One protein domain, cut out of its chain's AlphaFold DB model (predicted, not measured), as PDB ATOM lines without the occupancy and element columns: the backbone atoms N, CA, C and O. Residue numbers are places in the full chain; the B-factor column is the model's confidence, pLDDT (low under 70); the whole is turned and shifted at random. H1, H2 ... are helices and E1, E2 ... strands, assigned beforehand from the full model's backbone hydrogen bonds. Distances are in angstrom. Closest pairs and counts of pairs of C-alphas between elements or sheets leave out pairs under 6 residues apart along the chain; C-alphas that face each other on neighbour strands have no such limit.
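Overview. This is residues 15 to 38 and 56 to 123 of the 125 residues of an uncharacterized protein of Acidithiobacillus ferrivorans (UniProt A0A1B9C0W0). A strongly twisted wall of three strands, E1, E3 and E2, has the helices H3 and H4 packed over one face, in two layers, while H1 and H2 lie beyond its E1 edge, near H3. The printed part has 92 residues, in the order H1 H2 H3 E1 H4 H5 E2 E3; the sheet is antiparallel and the class is mixed, helices and strands. It is compact, with a radius of gyration of the C-alphas of 12.1 A, and rounded, spanning 28 by 26 by 24 A.

Arrangement. Look first at inner strand E3, residues 115 to 122: N 118 and O 81 of E1, residues 79 to 84, are 2.8 A apart, and N 106 of E2, residues 103 to 108, and O 119 are 2.9 A apart, within hydrogen-bond range. E2 and E3 form a hairpin. H3, residues 58 to 74, is on the sheet at a height of 9.6 A, over E1 and E3. H4, residues 85 to 92, is on the same face over E3, and touches H3 at Ser 62 and Thr 91, their closest C-alphas, 4.9 A apart, at a steep tilt of 53 degrees, the same way. H5, residues 97 to 102, only grazes the sheet with residues 99 to 102. E1, H4 H5, E2 make a split strand-helix-strand unit, two strands running the same way with E3 between them; its crossover is right-handed. H1, residues 20 to 29, is near H3, with 5 pairs of C-alphas within 10 A. H2, residues 31 to 34, is close to H3 but not clearly touching; their closest C-alphas, Ile 34 and Val 71, are 6.6 A apart. In H1, H3, H4 and H5 every O i to N i+4 pair is within hydrogen-bond range; H2 is too short for one.

Along the chain. Find C-alpha 58 at (45.153, -2.728, 27.922); from there H3 runs 24.2 A to C-alpha 74. E3 runs 22.5 A to C-alpha 122 at (28.799, -20.309, 26.623).

Size, cuts and confidence. Residues 39 to 55 are not printed; C-alphas 38 and 56 are 15.6 A apart across the cut. Of the links printed whole, none is long. No printed residue is under 70 in pLDDT.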
ATOM      1  N   PHE A  15      44.150 -18.852  24.037       94.00
ATOM      2  CA  PHE A  15      44.684 -17.598  23.526       94.00
ATOM      3  C   PHE A  15      45.525 -16.936  24.615       94.00
ATOM      4  O   PHE A  15      45.071 -16.812  25.748       94.00
ATOM      5  N   ASP A  16      46.754 -16.547  24.300       93.06
ATOM      6  CA  ASP A  16      47.703 -15.985  25.261       93.06
ATOM      7  C   ASP A  16      48.062 -14.563  24.854       93.06
ATOM      8  O   ASP A  16      48.808 -14.352  23.908       93.06
ATOM      9  N   PHE A  17      47.519 -13.590  25.574       93.06
ATOM     10  CA  PHE A  17      47.697 -12.161  25.346       93.06
ATOM     11  C   PHE A  17      48.572 -11.508  26.422       93.06
ATOM     12  O   PHE A  17      48.469 -10.309  26.673       93.06
ATOM     13  N   THR A  18      49.437 -12.281  27.087       89.88
ATOM     14  CA  THR A  18      50.381 -11.739  28.081       89.88
ATOM     15  C   THR A  18      51.534 -10.965  27.441       89.88
ATOM     16  O   THR A  18      52.070 -10.042  28.050       89.88
ATOM     17  N   THR A  19      51.907 -11.311  26.207       86.31
ATOM     18  CA  THR A  19      52.894 -10.583  25.399       86.31
ATOM     19  C   THR A  19      52.467 -10.562  23.935       86.31
ATOM     20  O   THR A  19      51.706 -11.424  23.494       86.31
ATOM     21  N   PHE A  20      52.996  -9.619  23.153       83.50
ATOM     22  CA  PHE A  20      52.704  -9.517  21.721       83.50
ATOM     23  C   PHE A  20      53.068 -10.800  20.950       83.50
ATOM     24  O   PHE A  20      52.260 -11.325  20.189       83.50
ATOM     25  N   SER A  21      54.254 -11.370  21.194       82.12
ATOM     26  CA  SER A  21      54.692 -12.607  20.530       82.12
ATOM     27  C   SER A  21      53.799 -13.804  20.865       82.12
ATOM     28  O   SER A  21      53.496 -14.608  19.984       82.12
ATOM     29  N   LEU A  22      53.351 -13.913  22.120       88.56
ATOM     30  CA  LEU A  22      52.420 -14.964  22.541       88.56
ATOM     31  C   LEU A  22      51.023 -14.747  21.945       88.56
ATOM     32  O   LEU A  22      50.385 -15.718  21.528       88.56
ATOM     33  N   ALA A  23      50.591 -13.492  21.797       89.50
ATOM     34  CA  ALA A  23      49.321 -13.154  21.160       89.50
ATOM     35  C   ALA A  23      49.314 -13.589  19.695       89.50
ATOM     36  O   ALA A  23      48.413 -14.317  19.278       89.50
ATOM     37  N   ILE A  24      50.360 -13.243  18.938       85.38
ATOM     38  CA  ILE A  24      50.517 -13.685  17.549       85.38
ATOM     39  C   ILE A  24      50.519 -15.213  17.463       85.38
ATOM     40  O   ILE A  24      49.742 -15.790  16.700       85.38
ATOM     41  N   ALA A  25      51.375 -15.878  18.245       86.56
ATOM     42  CA  ALA A  25      51.534 -17.328  18.179       86.56
ATOM     43  C   ALA A  25      50.238 -18.074  18.545       86.56
ATOM     44  O   ALA A  25      49.858 -19.056  17.895       86.56
ATOM     45  N   SER A  26      49.525 -17.603  19.567       90.44
ATOM     46  CA  SER A  26      48.260 -18.203  19.993       90.44
ATOM     47  C   SER A  26      47.130 -17.946  18.989       90.44
ATOM     48  O   SER A  26      46.368 -18.861  18.687       90.44
ATOM     49  N   LEU A  27      47.054 -16.769  18.365       88.00
ATOM     50  CA  LEU A  27      46.076 -16.495  17.303       88.00
ATOM     51  C   LEU A  27      46.352 -17.317  16.038       88.00
ATOM     52  O   LEU A  27      45.420 -17.860  15.447       88.00
ATOM     53  N   GLN A  28      47.620 -17.470  15.646       85.44
ATOM     54  CA  GLN A  28      48.021 -18.303  14.506       85.44
ATOM     55  C   GLN A  28      47.687 -19.781  14.731       85.44
ATOM     56  O   GLN A  28      47.083 -20.418  13.869       85.44
ATOM     57  N   SER A  29      48.022 -20.325  15.902       87.31
ATOM     58  CA  SER A  29      47.722 -21.726  16.236       87.31
ATOM     59  C   SER A  29      46.222 -22.016  16.360       87.31
ATOM     60  O   SER A  29      45.797 -23.144  16.107       87.31
ATOM     61  N   ASN A  30      45.408 -21.001  16.667       89.94
ATOM     62  CA  ASN A  30      43.950 -21.099  16.735       89.94
ATOM     63  C   ASN A  30      43.233 -20.467  15.523       89.94
ATOM     64  O   ASN A  30      42.027 -20.217  15.595       89.94
ATOM     65  N   GLN A  31      43.918 -20.251  14.390       84.62
ATOM     66  CA  GLN A  31      43.298 -19.723  13.162       84.62
ATOM     67  C   GLN A  31      42.011 -20.458  12.738       84.62
ATOM     68  O   GLN A  31      41.039 -19.779  12.406       84.62
ATOM     69  N   PRO A  32      41.921 -21.805  12.805       85.50
ATOM     70  CA  PRO A  32      40.680 -22.517  12.486       85.50
ATOM     71  C   PRO A  32      39.498 -22.154  13.400       85.50
ATOM     72  O   PRO A  32      38.336 -22.273  13.005       85.50
ATOM     73  N   PHE A  33      39.777 -21.716  14.632       87.62
ATOM     74  CA  PHE A  33      38.752 -21.290  15.576       87.62
ATOM     75  C   PHE A  33      38.308 -19.854  15.306       87.62
ATOM     76  O   PHE A  33      37.111 -19.623  15.152       87.62
ATOM     77  N   ILE A  34      39.250 -18.910  15.218       85.69
ATOM     78  CA  ILE A  34      38.931 -17.480  15.100       85.69
ATOM     79  C   ILE A  34      38.508 -17.076  13.675       85.69
ATOM     80  O   ILE A  34      37.712 -16.158  13.504       85.69
ATOM     81  N   GLY A  35      38.960 -17.804  12.647       81.31
ATOM     82  CA  GLY A  35      38.587 -17.566  11.252       81.31
ATOM     83  C   GLY A  35      38.848 -16.125  10.801       81.31
ATOM     84  O   GLY A  35      39.917 -15.568  11.046       81.31
ATOM     85  N   GLU A  36      37.855 -15.520  10.144       78.00
ATOM     86  CA  GLU A  36      37.916 -14.137   9.644       78.00
ATOM     87  C   GLU A  36      37.707 -13.072  10.727       78.00
ATOM     88  O   GLU A  36      37.987 -11.898  10.481       78.00
ATOM     89  N   ALA A  37      37.296 -13.457  11.942       77.00
ATOM     90  CA  ALA A  37      37.155 -12.545  13.081       77.00
ATOM     91  C   ALA A  37      38.518 -12.116  13.658       77.00
ATOM     92  O   ALA A  37      38.613 -11.680  14.801       77.00
ATOM     93  N   MET A  38      39.592 -12.254  12.877       71.44
ATOM     94  CA  MET A  38      40.928 -11.853  13.271       71.44
ATOM     95  C   MET A  38      40.970 -10.324  13.473       71.44
ATOM     96  O   MET A  38      40.686  -9.571  12.532       71.44
ATOM     97  N   LEU A  56      51.505  -4.898  23.733       81.81
ATOM     98  CA  LEU A  56      50.053  -4.729  23.692       81.81
ATOM     99  C   LEU A  56      49.618  -3.948  24.928       81.81
ATOM    100  O   LEU A  56      49.920  -4.355  26.052       81.81
ATOM    101  N   ASN A  57      48.911  -2.846  24.718       88.31
ATOM    102  CA  ASN A  57      48.310  -2.097  25.811       88.31
ATOM    103  C   ASN A  57      46.959  -2.711  26.228       88.31
ATOM    104  O   ASN A  57      46.392  -3.565  25.545       88.31
ATOM    105  N   GLU A  58      46.417  -2.244  27.353       89.25
ATOM    106  CA  GLU A  58      45.153  -2.728  27.922       89.25
ATOM    107  C   GLU A  58      43.958  -2.653  26.955       89.25
ATOM    108  O   GLU A  58      43.109  -3.548  26.953       89.25
ATOM    109  N   VAL A  59      43.909  -1.635  26.086       89.00
ATOM    110  CA  VAL A  59      42.847  -1.459  25.085       89.00
ATOM    111  C   VAL A  59      42.936  -2.557  24.032       89.00
ATOM    112  O   VAL A  59      41.927  -3.173  23.687       89.00
ATOM    113  N   GLU A  60      44.142  -2.819  23.534       88.62
ATOM    114  CA  GLU A  60      44.394  -3.832  22.512       88.62
ATOM    115  C   GLU A  60      44.124  -5.232  23.055       88.62
ATOM    116  O   GLU A  60      43.392  -5.998  22.431       88.62
ATOM    117  N   VAL A  61      44.637  -5.552  24.249       91.69
ATOM    118  CA  VAL A  61      44.385  -6.847  24.898       91.69
ATOM    119  C   VAL A  61      42.893  -7.057  25.144       91.69
ATOM    120  O   VAL A  61      42.377  -8.142  24.876       91.69
ATOM    121  N   SER A  62      42.181  -6.018  25.584       91.75
ATOM    122  CA  SER A  62      40.733  -6.084  25.780       91.75
ATOM    123  C   SER A  62      39.987  -6.335  24.473       91.75
ATOM    124  O   SER A  62      39.120  -7.208  24.422       91.75
ATOM    125  N   PHE A  63      40.360  -5.646  23.393       90.25
ATOM    126  CA  PHE A  63      39.768  -5.875  22.078       90.25
ATOM    127  C   PHE A  63      39.995  -7.313  21.586       90.25
ATOM    128  O   PHE A  63      39.057  -7.958  21.105       90.25
ATOM    129  N   LEU A  64      41.211  -7.849  21.757       92.00
ATOM    130  CA  LEU A  64      41.540  -9.237  21.414       92.00
ATOM    131  C   LEU A  64      40.692 -10.232  22.223       92.00
ATOM    132  O   LEU A  64      40.074 -11.131  21.652       92.00
ATOM    133  N   ALA A  65      40.634 -10.059  23.546       93.56
ATOM    134  CA  ALA A  65      39.905 -10.943  24.453       93.56
ATOM    135  C   ALA A  65      38.398 -10.956  24.179       93.56
ATOM    136  O   ALA A  65      37.804 -12.028  24.062       93.56
ATOM    137  N   LEU A  66      37.785  -9.780  24.019       91.50
ATOM    138  CA  LEU A  66      36.355  -9.671  23.729       91.50
ATOM    139  C   LEU A  66      36.007 -10.266  22.360       91.50
ATOM    140  O   LEU A  66      34.988 -10.941  22.242       91.50
ATOM    141  N   THR A  67      36.871 -10.101  21.354       91.44
ATOM    142  CA  THR A  67      36.685 -10.747  20.044       91.44
ATOM    143  C   THR A  67      36.698 -12.273  20.166       91.44
ATOM    144  O   THR A  67      35.861 -12.957  19.581       91.44
ATOM    145  N   VAL A  68      37.613 -12.830  20.967       93.12
ATOM    146  CA  VAL A  68      37.652 -14.276  21.233       93.12
ATOM    147  C   VAL A  68      36.369 -14.753  21.924       93.12
ATOM    148  O   VAL A  68      35.838 -15.799  21.550       93.12
ATOM    149  N   PHE A  69      35.854 -14.002  22.902       92.12
ATOM    150  CA  PHE A  69      34.603 -14.341  23.588       92.12
ATOM    151  C   PHE A  69      33.387 -14.274  22.661       92.12
ATOM    152  O   PHE A  69      32.564 -15.185  22.690       92.12
ATOM    153  N   ASP A  70      33.298 -13.260  21.801       90.69
ATOM    154  CA  ASP A  70      32.228 -13.147  20.805       90.69
ATOM    155  C   ASP A  70      32.221 -14.345  19.842       90.69
ATOM    156  O   ASP A  70      31.197 -15.001  19.639       90.69
ATOM    157  N   VAL A  71      33.388 -14.728  19.319       91.75
ATOM    158  CA  VAL A  71      33.501 -15.922  18.468       91.75
ATOM    159  C   VAL A  71      33.132 -17.191  19.237       91.75
ATOM    160  O   VAL A  71      32.469 -18.072  18.687       91.75
ATOM    161  N   ALA A  72      33.529 -17.293  20.505       92.00
ATOM    162  CA  ALA A  72      33.188 -18.425  21.356       92.00
ATOM    163  C   ALA A  72      31.674 -18.544  21.596       92.00
ATOM    164  O   ALA A  72      31.141 -19.653  21.506       92.00
ATOM    165  N   LEU A  73      30.977 -17.422  21.817       91.25
ATOM    166  CA  LEU A  73      29.512 -17.367  21.887       91.25
ATOM    167  C   LEU A  73      28.882 -17.835  20.577       91.25
ATOM    168  O   LEU A  73      28.082 -18.769  20.580       91.25
ATOM    169  N   ASN A  74      29.301 -17.254  19.451       90.00
ATOM    170  CA  ASN A  74      28.756 -17.571  18.129       90.00
ATOM    171  C   ASN A  74      28.967 -19.041  17.733       90.00
ATOM    172  O   ASN A  74      28.130 -19.640  17.057       90.00
ATOM    173  N   LYS A  75      30.080 -19.646  18.162       89.88
ATOM    174  CA  LYS A  75      30.387 -21.063  17.921       89.88
ATOM    175  C   LYS A  75      29.831 -22.005  18.987       89.88
ATOM    176  O   LYS A  75      29.984 -23.216  18.835       89.88
ATOM    177  N   ASN A  76      29.224 -21.469  20.047       90.56
ATOM    178  CA  ASN A  76      28.809 -22.206  21.238       90.56
ATOM    179  C   ASN A  76      29.913 -23.157  21.752       90.56
ATOM    180  O   ASN A  76      29.686 -24.343  22.003       90.56
ATOM    181  N   ALA A  77      31.147 -22.651  21.832       91.25
ATOM    182  CA  ALA A  77      32.334 -23.437  22.151       91.25
ATOM    183  C   ALA A  77      33.161 -22.774  23.261       91.25
ATOM    184  O   ALA A  77      33.298 -21.552  23.275       91.25
ATOM    185  N   PRO A  78      33.737 -23.551  24.196       93.06
ATOM    186  CA  PRO A  78      34.551 -22.994  25.266       93.06
ATOM    187  C   PRO A  78      35.903 -22.498  24.744       93.06
ATOM    188  O   PRO A  78      36.468 -23.087  23.822       93.06
ATOM    189  N   VAL A  79      36.462 -21.483  25.401       94.88
ATOM    190  CA  VAL A  79      37.817 -20.960  25.147       94.88
ATOM    191  C   VAL A  79      38.508 -20.594  26.454       94.88
ATOM    192  O   VAL A  79      37.869 -20.422  27.493       94.88
ATOM    193  N   ARG A  80      39.832 -20.468  26.411       95.31
ATOM    194  CA  ARG A  80      40.630 -19.886  27.489       95.31
ATOM    195  C   ARG A  80      41.418 -18.705  26.966       95.31
ATOM    196  O   ARG A  80      42.032 -18.806  25.906       95.31
ATOM    197  N   VAL A  81      41.423 -17.620  27.725       95.44
ATOM    198  CA  VAL A  81      42.222 -16.436  27.425       95.44
ATOM    199  C   VAL A  81      43.124 -16.145  28.612       95.44
ATOM    200  O   VAL A  81      42.650 -15.918  29.723       95.44
ATOM    201  N   MET A  82      44.430 -16.159  28.376       95.62
ATOM    202  CA  MET A  82      45.437 -15.765  29.346       95.62
ATOM    203  C   MET A  82      45.875 -14.327  29.076       95.62
ATOM    204  O   MET A  82      46.144 -13.971  27.934       95.62
ATOM    205  N   MET A  83      45.936 -13.488  30.106       95.50
ATOM    206  CA  MET A  83      46.353 -12.083  29.996       95.50
ATOM    207  C   MET A  83      46.894 -11.580  31.336       95.50
ATOM    208  O   MET A  83      46.684 -12.224  32.362       95.50
ATOM    209  N   LEU A  84      47.586 -10.438  31.351       94.75
ATOM    210  CA  LEU A  84      47.996  -9.804  32.609       94.75
ATOM    211  C   LEU A  84      46.771  -9.402  33.439       94.75
ATOM    212  O   LEU A  84      45.731  -9.042  32.886       94.75
ATOM    213  N   ARG A  85      46.893  -9.451  34.768       92.56
ATOM    214  CA  ARG A  85      45.780  -9.162  35.684       92.56
ATOM    215  C   ARG A  85      45.209  -7.753  35.488       92.56
ATOM    216  O   ARG A  85      43.995  -7.606  35.438       92.56
ATOM    217  N   GLU A  86      46.069  -6.759  35.272       92.25
ATOM    218  CA  GLU A  86      45.657  -5.377  34.973       92.25
ATOM    219  C   GLU A  86      44.810  -5.279  33.689       92.25
ATOM    220  O   GLU A  86      43.790  -4.593  33.650       92.25
ATOM    221  N   HIS A  87      45.155  -6.055  32.656       94.56
ATOM    222  CA  HIS A  87      44.383  -6.107  31.414       94.56
ATOM    223  C   HIS A  87      43.034  -6.808  31.602       94.56
ATOM    224  O   HIS A  87      42.056  -6.453  30.937       94.56
ATOM    225  N   TRP A  88      42.957  -7.789  32.504       94.25
ATOM    226  CA  TRP A  88      41.690  -8.427  32.845       94.25
ATOM    227  C   TRP A  88      40.742  -7.466  33.551       94.25
ATOM    228  O   TRP A  88      39.596  -7.362  33.133       94.25
ATOM    229  N   GLU A  89      41.217  -6.712  34.541       93.06
ATOM    230  CA  GLU A  89      40.406  -5.702  35.232       93.06
ATOM    231  C   GLU A  89      39.842  -4.667  34.243       93.06
ATOM    232  O   GLU A  89      38.649  -4.346  34.266       93.06
ATOM    233  N   TYR A  90      40.673  -4.214  33.297       93.81
ATOM    234  CA  TYR A  90      40.249  -3.316  32.222       93.81
ATOM    235  C   TYR A  90      39.183  -3.942  31.303       93.81
ATOM    236  O   TYR A  90      38.232  -3.261  30.897       93.81
ATOM    237  N   THR A  91      39.346  -5.224  30.961       92.75
ATOM    238  CA  THR A  91      38.457  -5.979  30.062       92.75
ATOM    239  C   THR A  91      37.121  -6.297  30.723       92.75
ATOM    240  O   THR A  91      36.069  -6.102  30.116       92.75
ATOM    241  N   GLU A  92      37.147  -6.747  31.974       90.19
ATOM    242  CA  GLU A  92      35.964  -7.089  32.756       90.19
ATOM    243  C   GLU A  92      35.054  -5.875  32.946       90.19
ATOM    244  O   GLU A  92      33.843  -5.994  32.769       90.19
ATOM    245  N   GLY A  93      35.626  -4.691  33.192       87.94
ATOM    246  CA  GLY A  93      34.870  -3.441  33.299       87.94
ATOM    247  C   GLY A  93      34.233  -2.948  31.991       87.94
ATOM    248  O   GLY A  93      33.437  -2.011  32.022       87.94
ATOM    249  N   ARG A  94      34.578  -3.543  30.839       86.31
ATOM    250  CA  ARG A  94      34.087  -3.140  29.506       86.31
ATOM    251  C   ARG A  94      33.343  -4.230  28.750       86.31
ATOM    252  O   ARG A  94      32.842  -3.953  27.658       86.31
ATOM    253  N   LYS A  95      33.261  -5.452  29.285       85.31
ATOM    254  CA  LYS A  95      32.509  -6.513  28.612       85.31
ATOM    255  C   LYS A  95      31.026  -6.113  28.506       85.31
ATOM    256  O   LYS A  95      30.475  -5.569  29.468       85.31
ATOM    257  N   PRO A  96      30.357  -6.380  27.372       81.12
ATOM    258  CA  PRO A  96      28.912  -6.207  27.270       81.12
ATOM    259  C   PRO A  96      28.178  -7.071  28.302       81.12
ATOM    260  O   PRO A  96      28.560  -8.218  28.528       81.12
ATOM    261  N   SER A  97      27.079  -6.569  28.870       82.19
ATOM    262  CA  SER A  97      26.273  -7.312  29.856       82.19
ATOM    263  C   SER A  97      25.707  -8.632  29.318       82.19
ATOM    264  O   SER A  97      25.412  -9.543  30.084       82.19
ATOM    265  N   GLU A  98      25.557  -8.748  27.999       77.31
ATOM    266  CA  GLU A  98      25.126  -9.977  27.324       77.31
ATOM    267  C   GLU A  98      26.116 -11.128  27.534       77.31
ATOM    268  O   GLU A  98      25.700 -12.276  27.647       77.31
ATOM    269  N   VAL A  99      27.412 -10.831  27.675       80.19
ATOM    270  CA  VAL A  99      28.446 -11.838  27.952       80.19
ATOM    271  C   VAL A  99      28.174 -12.536  29.286       80.19
ATOM    272  O   VAL A  99      28.298 -13.755  29.372       80.19
ATOM    273  N   ASP A 100      27.738 -11.787  30.302       80.38
ATOM    274  CA  ASP A 100      27.387 -12.342  31.615       80.38
ATOM    275  C   ASP A 100      26.075 -13.137  31.595       80.38
ATOM    276  O   ASP A 100      25.884 -14.045  32.402       80.38
ATOM    277  N   ALA A 101      25.163 -12.816  30.673       82.31
ATOM    278  CA  ALA A 101      23.907 -13.543  30.506       82.31
ATOM    279  C   ALA A 101      24.071 -14.838  29.694       82.31
ATOM    280  O   ALA A 101      23.314 -15.789  29.889       82.31
ATOM    281  N   LEU A 102      25.035 -14.866  28.771       86.06
ATOM    282  CA  LEU A 102      25.196 -15.927  27.774       86.06
ATOM    283  C   LEU A 102      26.373 -16.859  28.053       86.06
ATOM    284  O   LEU A 102      26.551 -17.844  27.338       86.06
ATOM    285  N   ALA A 103      27.190 -16.580  29.066       90.06
ATOM    286  CA  ALA A 103      28.352 -17.391  29.373       90.06
ATOM    287  C   ALA A 103      28.721 -17.384  30.854       90.06
ATOM    288  O   ALA A 103      28.356 -16.515  31.638       90.06
ATOM    289  N   THR A 104      29.519 -18.378  31.218       90.94
ATOM    290  CA  THR A 104      30.228 -18.430  32.492       90.94
ATOM    291  C   THR A 104      31.697 -18.087  32.269       90.94
ATOM    292  O   THR A 104      32.342 -18.610  31.356       90.94
ATOM    293  N   LEU A 105      32.217 -17.204  33.119       90.38
ATOM    294  CA  LEU A 105      33.617 -16.795  33.177       90.38
ATOM    295  C   LEU A 105      34.216 -17.294  34.490       90.38
ATOM    296  O   LEU A 105      33.645 -17.078  35.560       90.38
ATOM    297  N   ARG A 106      35.367 -17.964  34.425       91.38
ATOM    298  CA  ARG A 106      36.055 -18.472  35.614       91.38
ATOM    299  C   ARG A 106      37.564 -18.317  35.487       91.38
ATOM    300  O   ARG A 106      38.151 -18.799  34.521       91.38
ATOM    301  N   GLU A 107      38.202 -17.753  36.511       91.50
ATOM    302  CA  GLU A 107      39.659 -17.837  36.656       91.50
ATOM    303  C   GLU A 107      40.059 -19.293  36.956       91.50
ATOM    304  O   GLU A 107      39.578 -19.927  37.904       91.50
ATOM    305  N   VAL A 108      40.920 -19.845  36.106       90.06
ATOM    306  CA  VAL A 108      41.556 -21.152  36.276       90.06
ATOM    307  C   VAL A 108      43.049 -20.964  36.529       90.06
ATOM    308  O   VAL A 108      43.601 -19.883  36.343       90.06
ATOM    309  N   PHE A 109      43.714 -22.027  36.981       85.75
ATOM    310  CA  PHE A 109      45.119 -21.963  37.373       85.75
ATOM    311  C   PHE A 109      46.016 -21.387  36.261       85.75
ATOM    312  O   PHE A 109      45.983 -21.844  35.114       85.75
ATOM    313  N   CYS A 110      46.846 -20.414  36.639       81.38
ATOM    314  CA  CYS A 110      47.912 -19.846  35.827       81.38
ATOM    315  C   CYS A 110      49.246 -20.009  36.567       81.38
ATOM    316  O   CYS A 110      49.312 -19.831  37.782       81.38
ATOM    317  N   ILE A 111      50.300 -20.375  35.833       82.88
ATOM    318  CA  ILE A 111      51.647 -20.540  36.398       82.88
ATOM    319  C   ILE A 111      52.308 -19.173  36.634       82.88
ATOM    320  O   ILE A 111      53.069 -19.032  37.589       82.88
ATOM    321  N   ASP A 112      52.028 -18.174  35.789       83.56
ATOM    322  CA  ASP A 112      52.533 -16.813  35.987       83.56
ATOM    323  C   ASP A 112      51.629 -16.073  36.992       83.56
ATOM    324  O   ASP A 112      50.460 -15.834  36.691       83.56
ATOM    325  N   PRO A 113      52.140 -15.669  38.169       85.88
ATOM    326  CA  PRO A 113      51.337 -14.998  39.191       85.88
ATOM    327  C   PRO A 113      50.838 -13.604  38.778       85.88
ATOM    328  O   PRO A 113      49.944 -13.058  39.427       85.88
ATOM    329  N   ARG A 114      51.408 -13.004  37.726       89.31
ATOM    330  CA  ARG A 114      50.994 -11.693  37.194       89.31
ATOM    331  C   ARG A 114      49.866 -11.811  36.174       89.31
ATOM    332  O   ARG A 114      49.241 -10.806  35.837       89.31
ATOM    333  N   ALA A 115      49.627 -13.017  35.670       92.75
ATOM    334  CA  ALA A 115      48.601 -13.293  34.686       92.75
ATOM    335  C   ALA A 115      47.377 -13.954  35.326       92.75
ATOM    336  O   ALA A 115      47.435 -14.561  36.397       92.75
ATOM    337  N   VAL A 116      46.255 -13.830  34.633       95.12
ATOM    338  CA  VAL A 116      45.045 -14.613  34.857       95.12
ATOM    339  C   VAL A 116      44.811 -15.496  33.645       95.12
ATOM    340  O   VAL A 116      45.143 -15.123  32.521       95.12
ATOM    341  N   ASN A 117      44.225 -16.667  33.869       94.38
ATOM    342  CA  ASN A 117      43.749 -17.536  32.805       94.38
ATOM    343  C   ASN A 117      42.236 -17.661  32.950       94.38
ATOM    344  O   ASN A 117      41.745 -18.274  33.896       94.38
ATOM    345  N   ILE A 118      41.505 -17.024  32.047       95.44
ATOM    346  CA  ILE A 118      40.055 -16.915  32.099       95.44
ATOM    347  C   ILE A 118      39.458 -17.965  31.176       95.44
ATOM    348  O   ILE A 118      39.604 -17.906  29.956       95.44
ATOM    349  N   GLU A 119      38.779 -18.942  31.765       94.56
ATOM    350  CA  GLU A 119      37.971 -19.903  31.032       94.56
ATOM    351  C   GLU A 119      36.583 -19.318  30.780       94.56
ATOM    352  O   GLU A 119      35.855 -18.981  31.715       94.56
ATOM    353  N   PHE A 120      36.232 -19.222  29.505       93.94
ATOM    354  CA  PHE A 120      34.947 -18.756  29.016       93.94
ATOM    355  C   PHE A 120      34.150 -19.940  28.471       93.94
ATOM    356  O   PHE A 120      34.633 -20.675  27.603       93.94
ATOM    357  N   ARG A 121      32.928 -20.135  28.968       93.62
ATOM    358  CA  ARG A 121      32.021 -21.189  28.496       93.62
ATOM    359  C   ARG A 121      30.642 -20.609  28.205       93.62
ATOM    360  O   ARG A 121      29.986 -20.196  29.162       93.62
ATOM    361  N   PRO A 122      30.183 -20.627  26.946       91.38
ATOM    362  CA  PRO A 122      28.799 -20.309  26.623       91.38
ATOM    363  C   PRO A 122      27.822 -21.181  27.422       91.38
ATOM    364  O   PRO A 122      28.085 -22.362  27.674       91.38
ATOM    365  N   ILE A 123      26.707 -20.595  27.842       88.75
ATOM    366  CA  ILE A 123      25.588 -21.308  28.452       88.75
ATOM    367  C   ILE A 123      24.740 -21.838  27.298       88.75
ATOM    368  O   ILE A 123      24.110 -21.065  26.582       88.75
TER     369      ILE A 123